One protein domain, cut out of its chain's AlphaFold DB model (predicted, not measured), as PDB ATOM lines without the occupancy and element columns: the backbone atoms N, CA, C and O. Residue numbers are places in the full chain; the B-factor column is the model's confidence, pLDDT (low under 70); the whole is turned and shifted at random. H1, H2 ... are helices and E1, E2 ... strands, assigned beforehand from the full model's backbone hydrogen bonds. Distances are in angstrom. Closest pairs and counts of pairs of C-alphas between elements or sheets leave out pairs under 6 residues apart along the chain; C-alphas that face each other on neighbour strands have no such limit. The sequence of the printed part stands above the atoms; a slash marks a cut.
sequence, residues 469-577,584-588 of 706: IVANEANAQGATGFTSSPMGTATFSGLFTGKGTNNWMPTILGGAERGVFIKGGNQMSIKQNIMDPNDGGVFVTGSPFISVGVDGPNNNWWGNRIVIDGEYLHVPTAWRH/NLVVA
ATOM      1  N   ILE A 469      97.108  16.938  55.579       90.50
ATOM      2  CA  ILE A 469      96.203  16.774  54.439       90.50
ATOM      3  C   ILE A 469      95.265  15.606  54.723       90.50
ATOM      4  O   ILE A 469      95.717  14.489  54.961       90.50
ATOM      5  N   VAL A 470      93.962  15.865  54.667       92.44
ATOM      6  CA  VAL A 470      92.914  14.841  54.717       92.44
ATOM      7  C   VAL A 470      92.180  14.887  53.388       92.44
ATOM      8  O   VAL A 470      91.386  15.794  53.159       92.44
ATOM      9  N   ALA A 471      92.475  13.946  52.496       91.31
ATOM     10  CA  ALA A 471      91.935  13.910  51.142       91.31
ATOM     11  C   ALA A 471      91.815  12.470  50.637       91.31
ATOM     12  O   ALA A 471      92.467  11.563  51.154       91.31
ATOM     13  N   ASN A 472      90.994  12.267  49.608       88.38
ATOM     14  CA  ASN A 472      90.991  11.011  48.861       88.38
ATOM     15  C   ASN A 472      92.139  11.002  47.839       88.38
ATOM     16  O   ASN A 472      92.521  12.059  47.340       88.38
ATOM     17  N   GLU A 473      92.659   9.823  47.497       89.62
ATOM     18  CA  GLU A 473      93.838   9.687  46.630       89.62
ATOM     19  C   GLU A 473      93.662  10.346  45.252       89.62
ATOM     20  O   GLU A 473      94.543  11.081  44.810       89.62
ATOM     21  N   ALA A 474      92.497  10.176  44.616       86.75
ATOM     22  CA  ALA A 474      92.215  10.722  43.286       86.75
ATOM     23  C   ALA A 474      92.224  12.262  43.242       86.75
ATOM     24  O   ALA A 474      92.386  12.850  42.176       86.75
ATOM     25  N   ASN A 475      92.059  12.915  44.395       85.31
ATOM     26  CA  ASN A 475      92.007  14.367  44.533       85.31
ATOM     27  C   ASN A 475      93.035  14.909  45.546       85.31
ATOM     28  O   ASN A 475      92.932  16.064  45.957       85.31
ATOM     29  N   ALA A 476      94.014  14.105  45.973       77.88
ATOM     30  CA  ALA A 476      95.033  14.516  46.943       77.88
ATOM     31  C   ALA A 476      96.163  15.339  46.300       77.88
ATOM     32  O   ALA A 476      96.815  16.132  46.979       77.88
ATOM     33  N   GLN A 477      96.386  15.172  44.991       67.75
ATOM     34  CA  GLN A 477      97.424  15.863  44.225       67.75
ATOM     35  C   GLN A 477      96.803  16.637  43.060       67.75
ATOM     36  O   GLN A 477      96.522  16.084  42.001       67.75
ATOM     37  N   GLY A 478      96.589  17.938  43.251       59.91
ATOM     38  CA  GLY A 478      96.067  18.830  42.219       59.91
ATOM     39  C   GLY A 478      96.884  20.113  42.137       59.91
ATOM     40  O   GLY A 478      96.983  20.836  43.127       59.91
ATOM     41  N   ALA A 479      97.443  20.422  40.960       54.69
ATOM     42  CA  ALA A 479      98.281  21.609  40.727       54.69
ATOM     43  C   ALA A 479      97.586  22.941  41.092       54.69
ATOM     44  O   ALA A 479      98.252  23.918  41.422       54.69
ATOM     45  N   THR A 480      96.250  22.972  41.060       55.53
ATOM     46  CA  THR A 480      95.407  24.150  41.337       55.53
ATOM     47  C   THR A 480      94.777  24.139  42.732       55.53
ATOM     48  O   THR A 480      94.151  25.117  43.129       55.53
ATOM     49  N   GLY A 481      94.918  23.039  43.480       57.56
ATOM     50  CA  GLY A 481      94.269  22.840  44.779       57.56
ATOM     51  C   GLY A 481      94.955  23.540  45.948       57.56
ATOM     52  O   GLY A 481      94.329  23.741  46.981       57.56
ATOM     53  N   PHE A 482      96.219  23.926  45.773       66.38
ATOM     54  CA  PHE A 482      97.070  24.498  46.814       66.38
ATOM     55  C   PHE A 482      97.627  25.874  46.416       66.38
ATOM     56  O   PHE A 482      98.704  26.267  46.844       66.38
ATOM     57  N   THR A 483      96.944  26.638  45.564       62.56
ATOM     58  CA  THR A 483      97.349  28.020  45.258       62.56
ATOM     59  C   THR A 483      96.446  29.003  45.998       62.56
ATOM     60  O   THR A 483      95.259  28.753  46.185       62.56
ATOM     61  N   SER A 484      96.983  30.156  46.416       61.72
ATOM     62  CA  SER A 484      96.186  31.228  47.043       61.72
ATOM     63  C   SER A 484      95.159  31.856  46.089       61.72
ATOM     64  O   SER A 484      94.247  32.544  46.536       61.72
ATOM     65  N   SER A 485      95.313  31.609  44.786       65.75
ATOM     66  CA  SER A 485      94.406  32.026  43.719       65.75
ATOM     67  C   SER A 485      94.173  30.826  42.796       65.75
ATOM     68  O   SER A 485      95.083  30.481  42.032       65.75
ATOM     69  N   PRO A 486      93.019  30.141  42.866       65.62
ATOM     70  CA  PRO A 486      92.753  29.006  41.992       65.62
ATOM     71  C   PRO A 486      92.631  29.497  40.543       65.62
ATOM     72  O   PRO A 486      91.793  30.342  40.229       65.62
ATOM     73  N   MET A 487      93.492  28.995  39.654       68.44
ATOM     74  CA  MET A 487      93.367  29.195  38.208       68.44
ATOM     75  C   MET A 487      92.704  27.958  37.598       68.44
ATOM     76  O   MET A 487      93.230  26.856  37.727       68.44
ATOM     77  N   GLY A 488      91.566  28.136  36.922       77.25
ATOM     78  CA  GLY A 488      90.804  27.030  36.333       77.25
ATOM     79  C   GLY A 488      90.005  26.223  37.362       77.25
ATOM     80  O   GLY A 488      89.651  26.725  38.427       77.25
ATOM     81  N   THR A 489      89.686  24.972  37.024       83.25
ATOM     82  CA  THR A 489      88.886  24.082  37.876       83.25
ATOM     83  C   THR A 489      89.701  23.596  39.078       83.25
ATOM     84  O   THR A 489      90.832  23.119  38.934       83.25
ATOM     85  N   ALA A 490      89.129  23.701  40.279       83.31
ATOM     86  CA  ALA A 490      89.727  23.141  41.485       83.31
ATOM     87  C   ALA A 490      89.687  21.607  41.434       83.31
ATOM     88  O   ALA A 490      88.671  21.021  41.081       83.31
ATOM     89  N   THR A 491      90.788  20.954  41.805       86.12
ATOM     90  CA  THR A 491      90.938  19.485  41.725       86.12
ATOM     91  C   THR A 491      91.152  18.818  43.085       86.12
ATOM     92  O   THR A 491      91.040  17.597  43.186       86.12
ATOM     93  N   PHE A 492      91.415  19.604  44.136       87.69
ATOM     94  CA  PHE A 492      91.593  19.118  45.505       87.69
ATOM     95  C   PHE A 492      90.255  18.917  46.221       87.69
ATOM     96  O   PHE A 492      89.427  19.831  46.257       87.69
ATOM     97  N   SER A 493      90.064  17.743  46.826       89.62
ATOM     98  CA  SER A 493      88.894  17.402  47.644       89.62
ATOM     99  C   SER A 493      89.354  16.933  49.018       89.62
ATOM    100  O   SER A 493      89.961  15.867  49.140       89.62
ATOM    101  N   GLY A 494      89.085  17.739  50.044       90.94
ATOM    102  CA  GLY A 494      89.576  17.480  51.390       90.94
ATOM    103  C   GLY A 494      89.828  18.734  52.220       90.94
ATOM    104  O   GLY A 494      89.363  19.829  51.901       90.94
ATOM    105  N   LEU A 495      90.601  18.555  53.289       91.44
ATOM    106  CA  LEU A 495      91.086  19.613  54.168       91.44
ATOM    107  C   LEU A 495      92.614  19.659  54.138       91.44
ATOM    108  O   LEU A 495      93.276  18.635  54.305       91.44
ATOM    109  N   PHE A 496      93.164  20.854  53.955       89.19
ATOM    110  CA  PHE A 496      94.591  21.135  54.070       89.19
ATOM    111  C   PHE A 496      94.822  22.277  55.046       89.19
ATOM    112  O   PHE A 496      94.155  23.308  54.972       89.19
ATOM    113  N   THR A 497      95.813  22.118  55.915       89.88
ATOM    114  CA  THR A 497      96.310  23.196  56.768       89.88
ATOM    115  C   THR A 497      97.815  23.055  56.959       89.88
ATOM    116  O   THR A 497      98.329  21.939  57.066       89.88
ATOM    117  N   GLY A 498      98.528  24.180  56.988       89.69
ATOM    118  CA  GLY A 498      99.959  24.214  57.268       89.69
ATOM    119  C   GLY A 498     100.803  24.884  56.190       89.69
ATOM    120  O   GLY A 498     100.360  25.803  55.498       89.69
ATOM    121  N   LYS A 499     102.059  24.453  56.081       86.50
ATOM    122  CA  LYS A 499     103.016  24.935  55.087       86.50
ATOM    123  C   LYS A 499     102.955  24.118  53.798       86.50
ATOM    124  O   LYS A 499     102.816  22.895  53.825       86.50
ATOM    125  N   GLY A 500     103.122  24.805  52.672       77.94
ATOM    126  CA  GLY A 500     103.570  24.180  51.426       77.94
ATOM    127  C   GLY A 500     105.087  24.050  51.403       77.94
ATOM    128  O   GLY A 500     105.730  24.056  52.447       77.94
ATOM    129  N   THR A 501     105.679  24.011  50.207       73.69
ATOM    130  CA  THR A 501     107.126  23.795  50.038       73.69
ATOM    131  C   THR A 501     107.987  24.763  50.852       73.69
ATOM    132  O   THR A 501     108.992  24.342  51.406       73.69
ATOM    133  N   ASN A 502     107.603  26.043  50.944       77.88
ATOM    134  CA  ASN A 502     108.438  27.069  51.588       77.88
ATOM    135  C   ASN A 502     107.682  28.068  52.479       77.88
ATOM    136  O   ASN A 502     108.320  28.822  53.204       77.88
ATOM    137  N   ASN A 503     106.348  28.120  52.430       85.25
ATOM    138  CA  ASN A 503     105.569  29.170  53.092       85.25
ATOM    139  C   ASN A 503     104.340  28.594  53.788       85.25
ATOM    140  O   ASN A 503     103.769  27.606  53.325       85.25
ATOM    141  N   TRP A 504     103.911  29.251  54.867       86.44
ATOM    142  CA  TRP A 504     102.584  29.036  55.437       86.44
ATOM    143  C   TRP A 504     101.517  29.399  54.413       86.44
ATOM    144  O   TRP A 504     101.610  30.427  53.741       86.44
ATOM    145  N   MET A 505     100.516  28.539  54.293       84.00
ATOM    146  CA  MET A 505      99.459  28.672  53.306       84.00
ATOM    147  C   MET A 505      98.103  28.815  53.994       84.00
ATOM    148  O   MET A 505      97.937  28.357  55.128       84.00
ATOM    149  N   PRO A 506      97.117  29.445  53.329       85.38
ATOM    150  CA  PRO A 506      95.746  29.436  53.814       85.38
ATOM    151  C   PRO A 506      95.264  28.002  54.058       85.38
ATOM    152  O   PRO A 506      95.635  27.086  53.327       85.38
ATOM    153  N   THR A 507      94.417  27.811  55.071       88.50
ATOM    154  CA  THR A 507      93.695  26.542  55.231       88.50
ATOM    155  C   THR A 507      92.695  26.408  54.090       88.50
ATOM    156  O   THR A 507      91.954  27.349  53.802       88.50
ATOM    157  N   ILE A 508      92.683  25.249  53.438       86.44
ATOM    158  CA  ILE A 508      91.862  24.990  52.256       86.44
ATOM    159  C   ILE A 508      90.843  23.917  52.604       86.44
ATOM    160  O   ILE A 508      91.205  22.820  53.026       86.44
ATOM    161  N   LEU A 509      89.570  24.243  52.392       89.81
ATOM    162  CA  LEU A 509      88.477  23.283  52.340       89.81
ATOM    163  C   LEU A 509      88.074  23.122  50.872       89.81
ATOM    164  O   LEU A 509      87.507  24.039  50.278       89.81
ATOM    165  N   GLY A 510      88.432  21.986  50.276       87.62
ATOM    166  CA  GLY A 510      88.257  21.711  48.851       87.62
ATOM    167  C   GLY A 510      87.188  20.660  48.574       87.62
ATOM    168  O   GLY A 510      87.042  19.692  49.318       87.62
ATOM    169  N   GLY A 511      86.472  20.827  47.463       88.69
ATOM    170  CA  GLY A 511      85.440  19.904  46.970       88.69
ATOM    171  C   GLY A 511      85.703  19.384  45.558       88.69
ATOM    172  O   GLY A 511      84.810  18.821  44.930       88.69
ATOM    173  N   ALA A 512      86.917  19.612  45.050       88.50
ATOM    174  CA  ALA A 512      87.293  19.461  43.649       88.50
ATOM    175  C   ALA A 512      86.263  20.128  42.713       88.50
ATOM    176  O   ALA A 512      85.688  21.162  43.058       88.50
ATOM    177  N   GLU A 513      86.011  19.544  41.543       87.62
ATOM    178  CA  GLU A 513      85.065  20.060  40.557       87.62
ATOM    179  C   GLU A 513      83.602  19.983  41.010       87.62
ATOM    180  O   GLU A 513      82.743  20.511  40.322       87.62
ATOM    181  N   ARG A 514      83.301  19.323  42.135       89.00
ATOM    182  CA  ARG A 514      81.931  19.021  42.596       89.00
ATOM    183  C   ARG A 514      81.390  20.058  43.572       89.00
ATOM    184  O   ARG A 514      80.177  20.211  43.679       89.00
ATOM    185  N   GLY A 515      82.284  20.752  44.270       90.12
ATOM    186  CA  GLY A 515      81.933  21.758  45.264       90.12
ATOM    187  C   GLY A 515      81.908  21.258  46.711       90.12
ATOM    188  O   GLY A 515      82.160  20.093  47.011       90.12
ATOM    189  N   VAL A 516      81.648  22.185  47.632       92.19
ATOM    190  CA  VAL A 516      81.672  21.992  49.091       92.19
ATOM    191  C   VAL A 516      80.369  22.502  49.688       92.19
ATOM    192  O   VAL A 516      79.926  23.593  49.341       92.19
ATOM    193  N   PHE A 517      79.801  21.764  50.642       91.50
ATOM    194  CA  PHE A 517      78.729  22.260  51.503       91.50
ATOM    195  C   PHE A 517      79.219  22.425  52.942       91.50
ATOM    196  O   PHE A 517      79.735  21.483  53.538       91.50
ATOM    197  N   ILE A 518      78.982  23.598  53.517       93.12
ATOM    198  CA  ILE A 518      79.208  23.923  54.926       93.12
ATOM    199  C   ILE A 518      77.826  24.114  55.552       93.12
ATOM    200  O   ILE A 518      77.147  25.089  55.239       93.12
ATOM    201  N   LYS A 519      77.375  23.168  56.383       90.88
ATOM    202  CA  LYS A 519      76.007  23.133  56.936       90.88
ATOM    203  C   LYS A 519      76.026  23.030  58.459       90.88
ATOM    204  O   LYS A 519      76.929  22.415  59.019       90.88
ATOM    205  N   GLY A 520      75.006  23.569  59.122       88.44
ATOM    206  CA  GLY A 520      74.810  23.433  60.567       88.44
ATOM    207  C   GLY A 520      73.625  24.261  61.067       88.44
ATOM    208  O   GLY A 520      73.016  24.988  60.295       88.44
ATOM    209  N   GLY A 521      73.296  24.175  62.357       88.31
ATOM    210  CA  GLY A 521      72.211  24.960  62.963       88.31
ATOM    211  C   GLY A 521      70.810  24.340  62.852       88.31
ATOM    212  O   GLY A 521      70.618  23.269  62.274       88.31
ATOM    213  N   ASN A 522      69.832  25.018  63.462       87.38
ATOM    214  CA  ASN A 522      68.431  24.584  63.509       87.38
ATOM    215  C   ASN A 522      67.746  24.654  62.135       87.38
ATOM    216  O   ASN A 522      68.178  25.370  61.236       87.38
ATOM    217  N   GLN A 523      66.641  23.920  62.010       86.25
ATOM    218  CA  GLN A 523      65.768  23.918  60.840       86.25
ATOM    219  C   GLN A 523      65.189  25.321  60.559       86.25
ATOM    220  O   GLN A 523      64.650  25.960  61.463       86.25
ATOM    221  N   MET A 524      65.273  25.782  59.305       83.50
ATOM    222  CA  MET A 524      64.697  27.053  58.840       83.50
ATOM    223  C   MET A 524      63.160  27.000  58.790       83.50
ATOM    224  O   MET A 524      62.571  25.943  58.544       83.50
ATOM    225  N   SER A 525      62.491  28.143  58.983       77.69
ATOM    226  CA  SER A 525      61.020  28.243  58.955       77.69
ATOM    227  C   SER A 525      60.422  28.244  57.545       77.69
ATOM    228  O   SER A 525      59.261  27.870  57.363       77.69
ATOM    229  N   ILE A 526      61.210  28.636  56.542       68.12
ATOM    230  CA  ILE A 526      60.812  28.631  55.132       68.12
ATOM    231  C   ILE A 526      60.953  27.205  54.598       68.12
ATOM    232  O   ILE A 526      62.009  26.592  54.732       68.12
ATOM    233  N   LYS A 527      59.882  26.669  54.005       64.75
ATOM    234  CA  LYS A 527      59.904  25.351  53.365       64.75
ATOM    235  C   LYS A 527      60.486  25.469  51.958       64.75
ATOM    236  O   LYS A 527      59.985  26.268  51.169       64.75
ATOM    237  N   GLN A 528      61.486  24.654  51.633       60.38
ATOM    238  CA  GLN A 528      62.006  24.551  50.270       60.38
ATOM    239  C   GLN A 528      61.263  23.469  49.490       60.38
ATOM    240  O   GLN A 528      60.942  22.410  50.032       60.38
ATOM    241  N   ASN A 529      60.980  23.751  48.219       56.91
ATOM    242  CA  ASN A 529      60.452  22.761  47.292       56.91
ATOM    243  C   ASN A 529      61.620  21.935  46.733       56.91
ATOM    244  O   ASN A 529      62.553  22.516  46.183       56.91
ATOM    245  N   ILE A 530      61.596  20.611  46.914       55.62
ATOM    246  CA  ILE A 530      62.717  19.718  46.550       55.62
ATOM    247  C   ILE A 530      62.377  18.817  45.345       55.62
ATOM    248  O   ILE A 530      63.186  17.988  44.939       55.62
ATOM    249  N   MET A 531      61.212  18.990  44.711       51.38
ATOM    250  CA  MET A 531      60.859  18.275  43.475       51.38
ATOM    251  C   MET A 531      60.211  19.198  42.437       51.38
ATOM    252  O   MET A 531      59.759  20.294  42.773       51.38
ATOM    253  N   ASP A 532      60.223  18.752  41.173       50.09
ATOM    254  CA  ASP A 532      59.653  19.448  40.010       50.09
ATOM    255  C   ASP A 532      58.296  20.082  40.380       50.09
ATOM    256  O   ASP A 532      57.425  19.385  40.914       50.09
ATOM    257  N   PRO A 533      58.096  21.393  40.140       47.41
ATOM    258  CA  PRO A 533      56.844  22.080  40.454       47.41
ATOM    259  C   PRO A 533      55.590  21.434  39.834       47.41
ATOM    260  O   PRO A 533      54.487  21.751  40.274       47.41
ATOM    261  N   ASN A 534      55.735  20.514  38.875       52.41
ATOM    262  CA  ASN A 534      54.631  19.784  38.253       52.41
ATOM    263  C   ASN A 534      54.234  18.462  38.947       52.41
ATOM    264  O   ASN A 534      53.195  17.912  38.589       52.41
ATOM    265  N   ASP A 535      54.992  17.959  39.931       48.66
ATOM    266  CA  ASP A 535      54.804  16.609  40.511       48.66
ATOM    267  C   ASP A 535      54.443  16.624  42.013       48.66
ATOM    268  O   ASP A 535      54.922  15.830  42.820       48.66
ATOM    269  N   GLY A 536      53.603  17.579  42.434       50.53
ATOM    270  CA  GLY A 536      53.032  17.585  43.792       50.53
ATOM    271  C   GLY A 536      54.022  17.886  44.931       50.53
ATOM    272  O   GLY A 536      53.822  17.400  46.041       50.53
ATOM    273  N   GLY A 537      55.057  18.689  44.645       49.75
ATOM    274  CA  GLY A 537      56.097  19.240  45.530       49.75
ATOM    275  C   GLY A 537      56.112  18.796  47.001       49.75
ATOM    276  O   GLY A 537      55.320  19.248  47.831       49.75
ATOM    277  N   VAL A 538      57.110  17.984  47.360       50.09
ATOM    278  CA  VAL A 538      57.452  17.695  48.758       50.09
ATOM    279  C   VAL A 538      58.215  18.891  49.335       50.09
ATOM    280  O   VAL A 538      59.363  19.163  48.981       50.09
ATOM    281  N   PHE A 539      57.555  19.615  50.237       58.56
ATOM    282  CA  PHE A 539      58.108  20.775  50.927       58.56
ATOM    283  C   PHE A 539      58.851  20.355  52.198       58.56
ATOM    284  O   PHE A 539      58.206  19.958  53.175       58.56
ATOM    285  N   VAL A 540      60.179  20.483  52.233       61.28
ATOM    286  CA  VAL A 540      60.971  20.118  53.422       61.28
ATOM    287  C   VAL A 540      61.795  21.262  54.000       61.28
ATOM    288  O   VAL A 540      62.157  22.233  53.338       61.28
ATOM    289  N   THR A 541      61.993  21.092  55.307       65.19
ATOM    290  CA  THR A 541      62.853  21.807  56.251       65.19
ATOM    291  C   THR A 541      64.363  21.658  55.993       65.19
ATOM    292  O   THR A 541      64.837  20.547  56.203       65.19
ATOM    293  N   GLY A 542      65.135  22.685  55.620       78.31
ATOM    294  CA  GLY A 542      66.607  22.647  55.592       78.31
ATOM    295  C   GLY A 542      67.258  23.360  56.788       78.31
ATOM    296  O   GLY A 542      66.686  24.303  57.328       78.31
ATOM    297  N   SER A 543      68.457  22.938  57.203       87.81
ATOM    298  CA  SER A 543      69.354  23.757  58.046       87.81
ATOM    299  C   SER A 543      70.064  24.807  57.183       87.81
ATOM    300  O   SER A 543      70.277  24.533  56.001       87.81
ATOM    301  N   PRO A 544      70.479  25.962  57.731       90.06
ATOM    302  CA  PRO A 544      71.245  26.944  56.972       90.06
ATOM    303  C   PRO A 544      72.583  26.368  56.491       90.06
ATOM    304  O   PRO A 544      73.202  25.512  57.141       90.06
ATOM    305  N   PHE A 545      73.033  26.838  55.331       90.50
ATOM    306  CA  PHE A 545      74.263  26.363  54.711       90.50
ATOM    307  C   PHE A 545      74.928  27.397  53.804       90.50
ATOM    308  O   PHE A 545      74.329  28.372  53.354       90.50
ATOM    309  N   ILE A 546      76.193  27.124  53.497       93.56
ATOM    310  CA  ILE A 546      76.938  27.733  52.402       93.56
ATOM    311  C   ILE A 546      77.340  26.606  51.454       93.56
ATOM    312  O   ILE A 546      77.952  25.629  51.889       93.56
ATOM    313  N   SER A 547      77.008  26.721  50.173       92.44
ATOM    314  CA  SER A 547      77.486  25.817  49.130       92.44
ATOM    315  C   SER A 547      78.396  26.572  48.166       92.44
ATOM    316  O   SER A 547      78.112  27.701  47.776       92.44
ATOM    317  N   VAL A 548      79.535  25.975  47.823       92.81
ATOM    318  CA  VAL A 548      80.557  26.548  46.937       92.81
ATOM    319  C   VAL A 548      80.759  25.592  45.774       92.81
ATOM    320  O   VAL A 548      81.016  24.419  46.014       92.81
ATOM    321  N   GLY A 549      80.689  26.077  44.532       91.38
ATOM    322  CA  GLY A 549      80.855  25.235  43.339       91.38
ATOM    323  C   GLY A 549      79.564  24.541  42.893       91.38
ATOM    324  O   GLY A 549      79.609  23.425  42.382       91.38
ATOM    325  N   VAL A 550      78.416  25.194  43.100       90.88
ATOM    326  CA  VAL A 550      77.094  24.728  42.639       90.88
ATOM    327  C   VAL A 550      76.620  25.508  41.411       90.88
ATOM    328  O   VAL A 550      77.139  26.587  41.119       90.88
ATOM    329  N   ASP A 551      75.677  24.968  40.642       88.12
ATOM    330  CA  ASP A 551      75.214  25.551  39.367       88.12
ATOM    331  C   ASP A 551      74.121  26.626  39.518       88.12
ATOM    332  O   ASP A 551      73.877  27.406  38.593       88.12
ATOM    333  N   GLY A 552      73.498  26.715  40.694       82.44
ATOM    334  CA  GLY A 552      72.312  27.531  40.935       82.44
ATOM    335  C   GLY A 552      71.773  27.407  42.364       82.44
ATOM    336  O   GLY A 552      72.327  26.660  43.173       82.44
ATOM    337  N   PRO A 553      70.665  28.106  42.682       76.38
ATOM    338  CA  PRO A 553      70.008  28.036  43.994       76.38
ATOM    339  C   PRO A 553      69.480  26.629  44.331       76.38
ATOM    340  O   PRO A 553      69.299  26.302  45.498       76.38
ATOM    341  N   ASN A 554      69.302  25.773  43.318       76.56
ATOM    342  CA  ASN A 554      68.888  24.375  43.469       76.56
ATOM    343  C   ASN A 554      70.020  23.448  43.944       76.56
ATOM    344  O   ASN A 554      69.778  22.265  44.160       76.56
ATOM    345  N   ASN A 555      71.237  23.973  44.137       78.06
ATOM    346  CA  ASN A 555      72.372  23.246  44.701       78.06
ATOM    347  C   ASN A 555      72.857  22.032  43.883       78.06
ATOM    348  O   ASN A 555      73.435  21.114  44.480       78.06
ATOM    349  N   ASN A 556      72.688  21.995  42.552       84.81
ATOM    350  CA  ASN A 556      73.330  20.918  41.794       84.81
ATOM    351  C   ASN A 556      74.842  21.136  41.778       84.81
ATOM    352  O   ASN A 556      75.345  22.263  41.762       84.81
ATOM    353  N   TRP A 557      75.569  20.028  41.815       87.94
ATOM    354  CA  TRP A 557      77.024  20.017  41.889       87.94
ATOM    355  C   TRP A 557      77.634  20.430  40.540       87.94
ATOM    356  O   TRP A 557      76.925  20.545  39.542       87.94
ATOM    357  N   TRP A 558      78.954  20.626  40.496       88.06
ATOM    358  CA  TRP A 558      79.696  20.969  39.267       88.06
ATOM    359  C   TRP A 558      79.433  22.348  38.671       88.06
ATOM    360  O   TRP A 558      79.630  22.567  37.475       88.06
ATOM    361  N   GLY A 559      79.031  23.301  39.499       90.19
ATOM    362  CA  GLY A 559      78.869  24.671  39.048       90.19
ATOM    363  C   GLY A 559      79.964  25.608  39.528       90.19
ATOM    364  O   GLY A 559      81.018  25.225  40.031       90.19
ATOM    365  N   ASN A 560      79.696  26.891  39.342       90.25
ATOM    366  CA  ASN A 560      80.632  27.983  39.583       90.25
ATOM    367  C   ASN A 560      80.042  29.073  40.491       90.25
ATOM    368  O   ASN A 560      80.582  30.177  40.557       90.25
ATOM    369  N   ARG A 561      78.933  28.780  41.181       90.69
ATOM    370  CA  ARG A 561      78.241  29.706  42.078       90.69
ATOM    371  C   ARG A 561      78.504  29.371  43.542       90.69
ATOM    372  O   ARG A 561      78.854  28.242  43.898       90.69
ATOM    373  N   ILE A 562      78.313  30.385  44.381       92.75
ATOM    374  CA  ILE A 562      78.245  30.256  45.835       92.75
ATOM    375  C   ILE A 562      76.815  30.589  46.243       92.75
ATOM    376  O   ILE A 562      76.331  31.673  45.918       92.75
ATOM    377  N   VAL A 563      76.155  29.676  46.950       89.94
ATOM    378  CA  VAL A 563      74.836  29.916  47.541       89.94
ATOM    379  C   VAL A 563      75.011  30.015  49.048       89.94
ATOM    380  O   VAL A 563      75.626  29.155  49.674       89.94
ATOM    381  N   ILE A 564      74.491  31.093  49.622       91.06
ATOM    382  CA  ILE A 564      74.403  31.289  51.068       91.06
ATOM    383  C   ILE A 564      72.919  31.291  51.387       91.06
ATOM    384  O   ILE A 564      72.209  32.200  50.958       91.06
ATOM    385  N   ASP A 565      72.468  30.277  52.112       85.56
ATOM    386  CA  ASP A 565      71.057  30.073  52.396       85.56
ATOM    387  C   ASP A 565      70.811  29.995  53.903       85.56
ATOM    388  O   ASP A 565      71.460  29.251  54.645       85.56
ATOM    389  N   GLY A 566      69.895  30.838  54.356       86.56
ATOM    390  CA  GLY A 566      69.610  31.101  55.754       86.56
ATOM    391  C   GLY A 566      68.552  32.189  55.882       86.56
ATOM    392  O   GLY A 566      68.412  33.038  55.005       86.56
ATOM    393  N   GLU A 567      67.825  32.208  57.001       82.12
ATOM    394  CA  GLU A 567      66.777  33.219  57.220       82.12
ATOM    395  C   GLU A 567      67.323  34.653  57.224       82.12
ATOM    396  O   GLU A 567      66.640  35.587  56.804       82.12
ATOM    397  N   TYR A 568      68.560  34.820  57.701       84.69
ATOM    398  CA  TYR A 568      69.255  36.099  57.765       84.69
ATOM    399  C   TYR A 568      70.752  35.916  57.515       84.69
ATOM    400  O   TYR A 568      71.401  35.087  58.155       84.69
ATOM    401  N   LEU A 569      71.326  36.766  56.661       87.62
ATOM    402  CA  LEU A 569      72.771  36.969  56.574       87.62
ATOM    403  C   LEU A 569      73.152  38.215  57.380       87.62
ATOM    404  O   LEU A 569      72.947  39.347  56.942       87.62
ATOM    405  N   HIS A 570      73.718  38.022  58.569       88.12
ATOM    406  CA  HIS A 570      74.231  39.128  59.375       88.12
ATOM    407  C   HIS A 570      75.699  39.417  59.050       88.12
ATOM    408  O   HIS A 570      76.566  38.581  59.282       88.12
ATOM    409  N   VAL A 571      75.991  40.648  58.615       88.38
ATOM    410  CA  VAL A 571      77.364  41.171  58.475       88.38
ATOM    411  C   VAL A 571      77.513  42.433  59.343       88.38
ATOM    412  O   VAL A 571      77.447  43.553  58.833       88.38
ATOM    413  N   PRO A 572      77.680  42.302  60.678       83.75
ATOM    414  CA  PRO A 572      77.651  43.449  61.595       83.75
ATOM    415  C   PRO A 572      78.720  44.507  61.305       83.75
ATOM    416  O   PRO A 572      78.518  45.691  61.560       83.75
ATOM    417  N   THR A 573      79.870  44.097  60.770       78.38
ATOM    418  CA  THR A 573      80.947  45.014  60.387       78.38
ATOM    419  C   THR A 573      80.603  45.836  59.150       78.38
ATOM    420  O   THR A 573      80.994  46.998  59.108       78.38
ATOM    421  N   ALA A 574      79.833  45.301  58.195       82.81
ATOM    422  CA  ALA A 574      79.340  46.071  57.050       82.81
ATOM    423  C   ALA A 574      78.369  47.176  57.495       82.81
ATOM    424  O   ALA A 574      78.409  48.272  56.958       82.81
ATOM    425  N   TRP A 575      77.564  46.929  58.536       77.19
ATOM    426  CA  TRP A 575      76.730  47.964  59.160       77.19
ATOM    427  C   TRP A 575      77.554  49.070  59.844       77.19
ATOM    428  O   TRP A 575      77.173  50.235  59.821       77.19
ATOM    429  N   ARG A 576      78.694  48.719  60.457       84.62
ATOM    430  CA  ARG A 576      79.555  49.671  61.185       84.62
ATOM    431  C   ARG A 576      80.445  50.535  60.281       84.62
ATOM    432  O   ARG A 576      80.986  51.519  60.771       84.62
ATOM    433  N   HIS A 577      80.608  50.187  59.004       82.62
ATOM    434  CA  HIS A 577      81.423  50.948  58.053       82.62
ATOM    435  C   HIS A 577      80.537  51.625  57.007       82.62
ATOM    436  O   HIS A 577      79.845  50.962  56.240       82.62
ATOM    437  N   ASN A 584      73.795  50.186  45.557       77.62
ATOM    438  CA  ASN A 584      73.131  49.794  44.303       77.62
ATOM    439  C   ASN A 584      73.129  48.274  44.058       77.62
ATOM    440  O   ASN A 584      73.631  47.818  43.028       77.62
ATOM    441  N   LEU A 585      72.589  47.479  44.980       82.75
ATOM    442  CA  LEU A 585      72.451  46.026  44.813       82.75
ATOM    443  C   LEU A 585      70.981  45.647  44.577       82.75
ATOM    444  O   LEU A 585      70.091  46.217  45.201       82.75
ATOM    445  N   VAL A 586      70.735  44.686  43.692       81.81
ATOM    446  CA  VAL A 586      69.419  44.102  43.397       81.81
ATOM    447  C   VAL A 586      69.526  42.588  43.553       81.81
ATOM    448  O   VAL A 586      70.563  42.004  43.234       81.81
ATOM    449  N   VAL A 587      68.463  41.957  44.045       82.50
ATOM    450  CA  VAL A 587      68.327  40.497  44.072       82.50
ATOM    451  C   VAL A 587      67.603  40.074  42.796       82.50
ATOM    452  O   VAL A 587      66.490  40.533  42.544       82.50
ATOM    453  N   ALA A 588      68.248  39.261  41.961       78.94
ATOM    454  CA  ALA A 588      67.633  38.696  40.762       78.94
ATOM    455  C   ALA A 588      66.587  37.623  41.123       78.94
ATOM    456  O   ALA A 588      66.544  37.142  42.254       78.94
TER     457      ALA A 588
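This is residues 469 to 577 and 584 to 588 of the 706 residues of the protein "Peptidase" of Lactobacillus sp. UMNPBX18 (UniProt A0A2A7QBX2). There is little regular structure: two small meanders, rows of antiparallel neighbour strands, E1 E2 E3 and E4 E5 E6, follow each other along the longest axis, and residues 569 to 577 stick out. Of 114 printed residues, 41 are in one named helix and seven named strands, ordered E1 to E6, H1, E7; the class is mostly strand. The whole is loose, radius of gyration of the C-alphas 17.5 A, spanning 53 by 42 by 29 A.

E2, residues 493 to 499, forms hairpins with E1, residues 469 to 471, N 495 to O 470 2.9 A, and E3, residues 504 to 511, N 496 to O 508 2.9 A. E5, residues 545 to 550, forms hairpins with E4, residues 516 to 519, N 518 to O 546 2.8 A, and E6, residues 561 to 565, N 547 to O 563 2.8 A. H1, residues 572 to 576, its O i to N i+4 pair within hydrogen-bond range, is on neither sheet. E7, residues 585 to 587, pairs with no named strand.

E3 measures 21.2 A. E1 begins at C-alpha 469 (96.203, 16.774, 54.439); E7 ends at C-alpha 587 (68.327, 40.497, 44.072).

Residues 578 to 583 are cut out; C-alphas 577 and 584 are 16.1 A apart. Links E1 to E2 and E4 to E5 are long. The pLDDT is under 70 at residues 477 to 487 and 526 to 541.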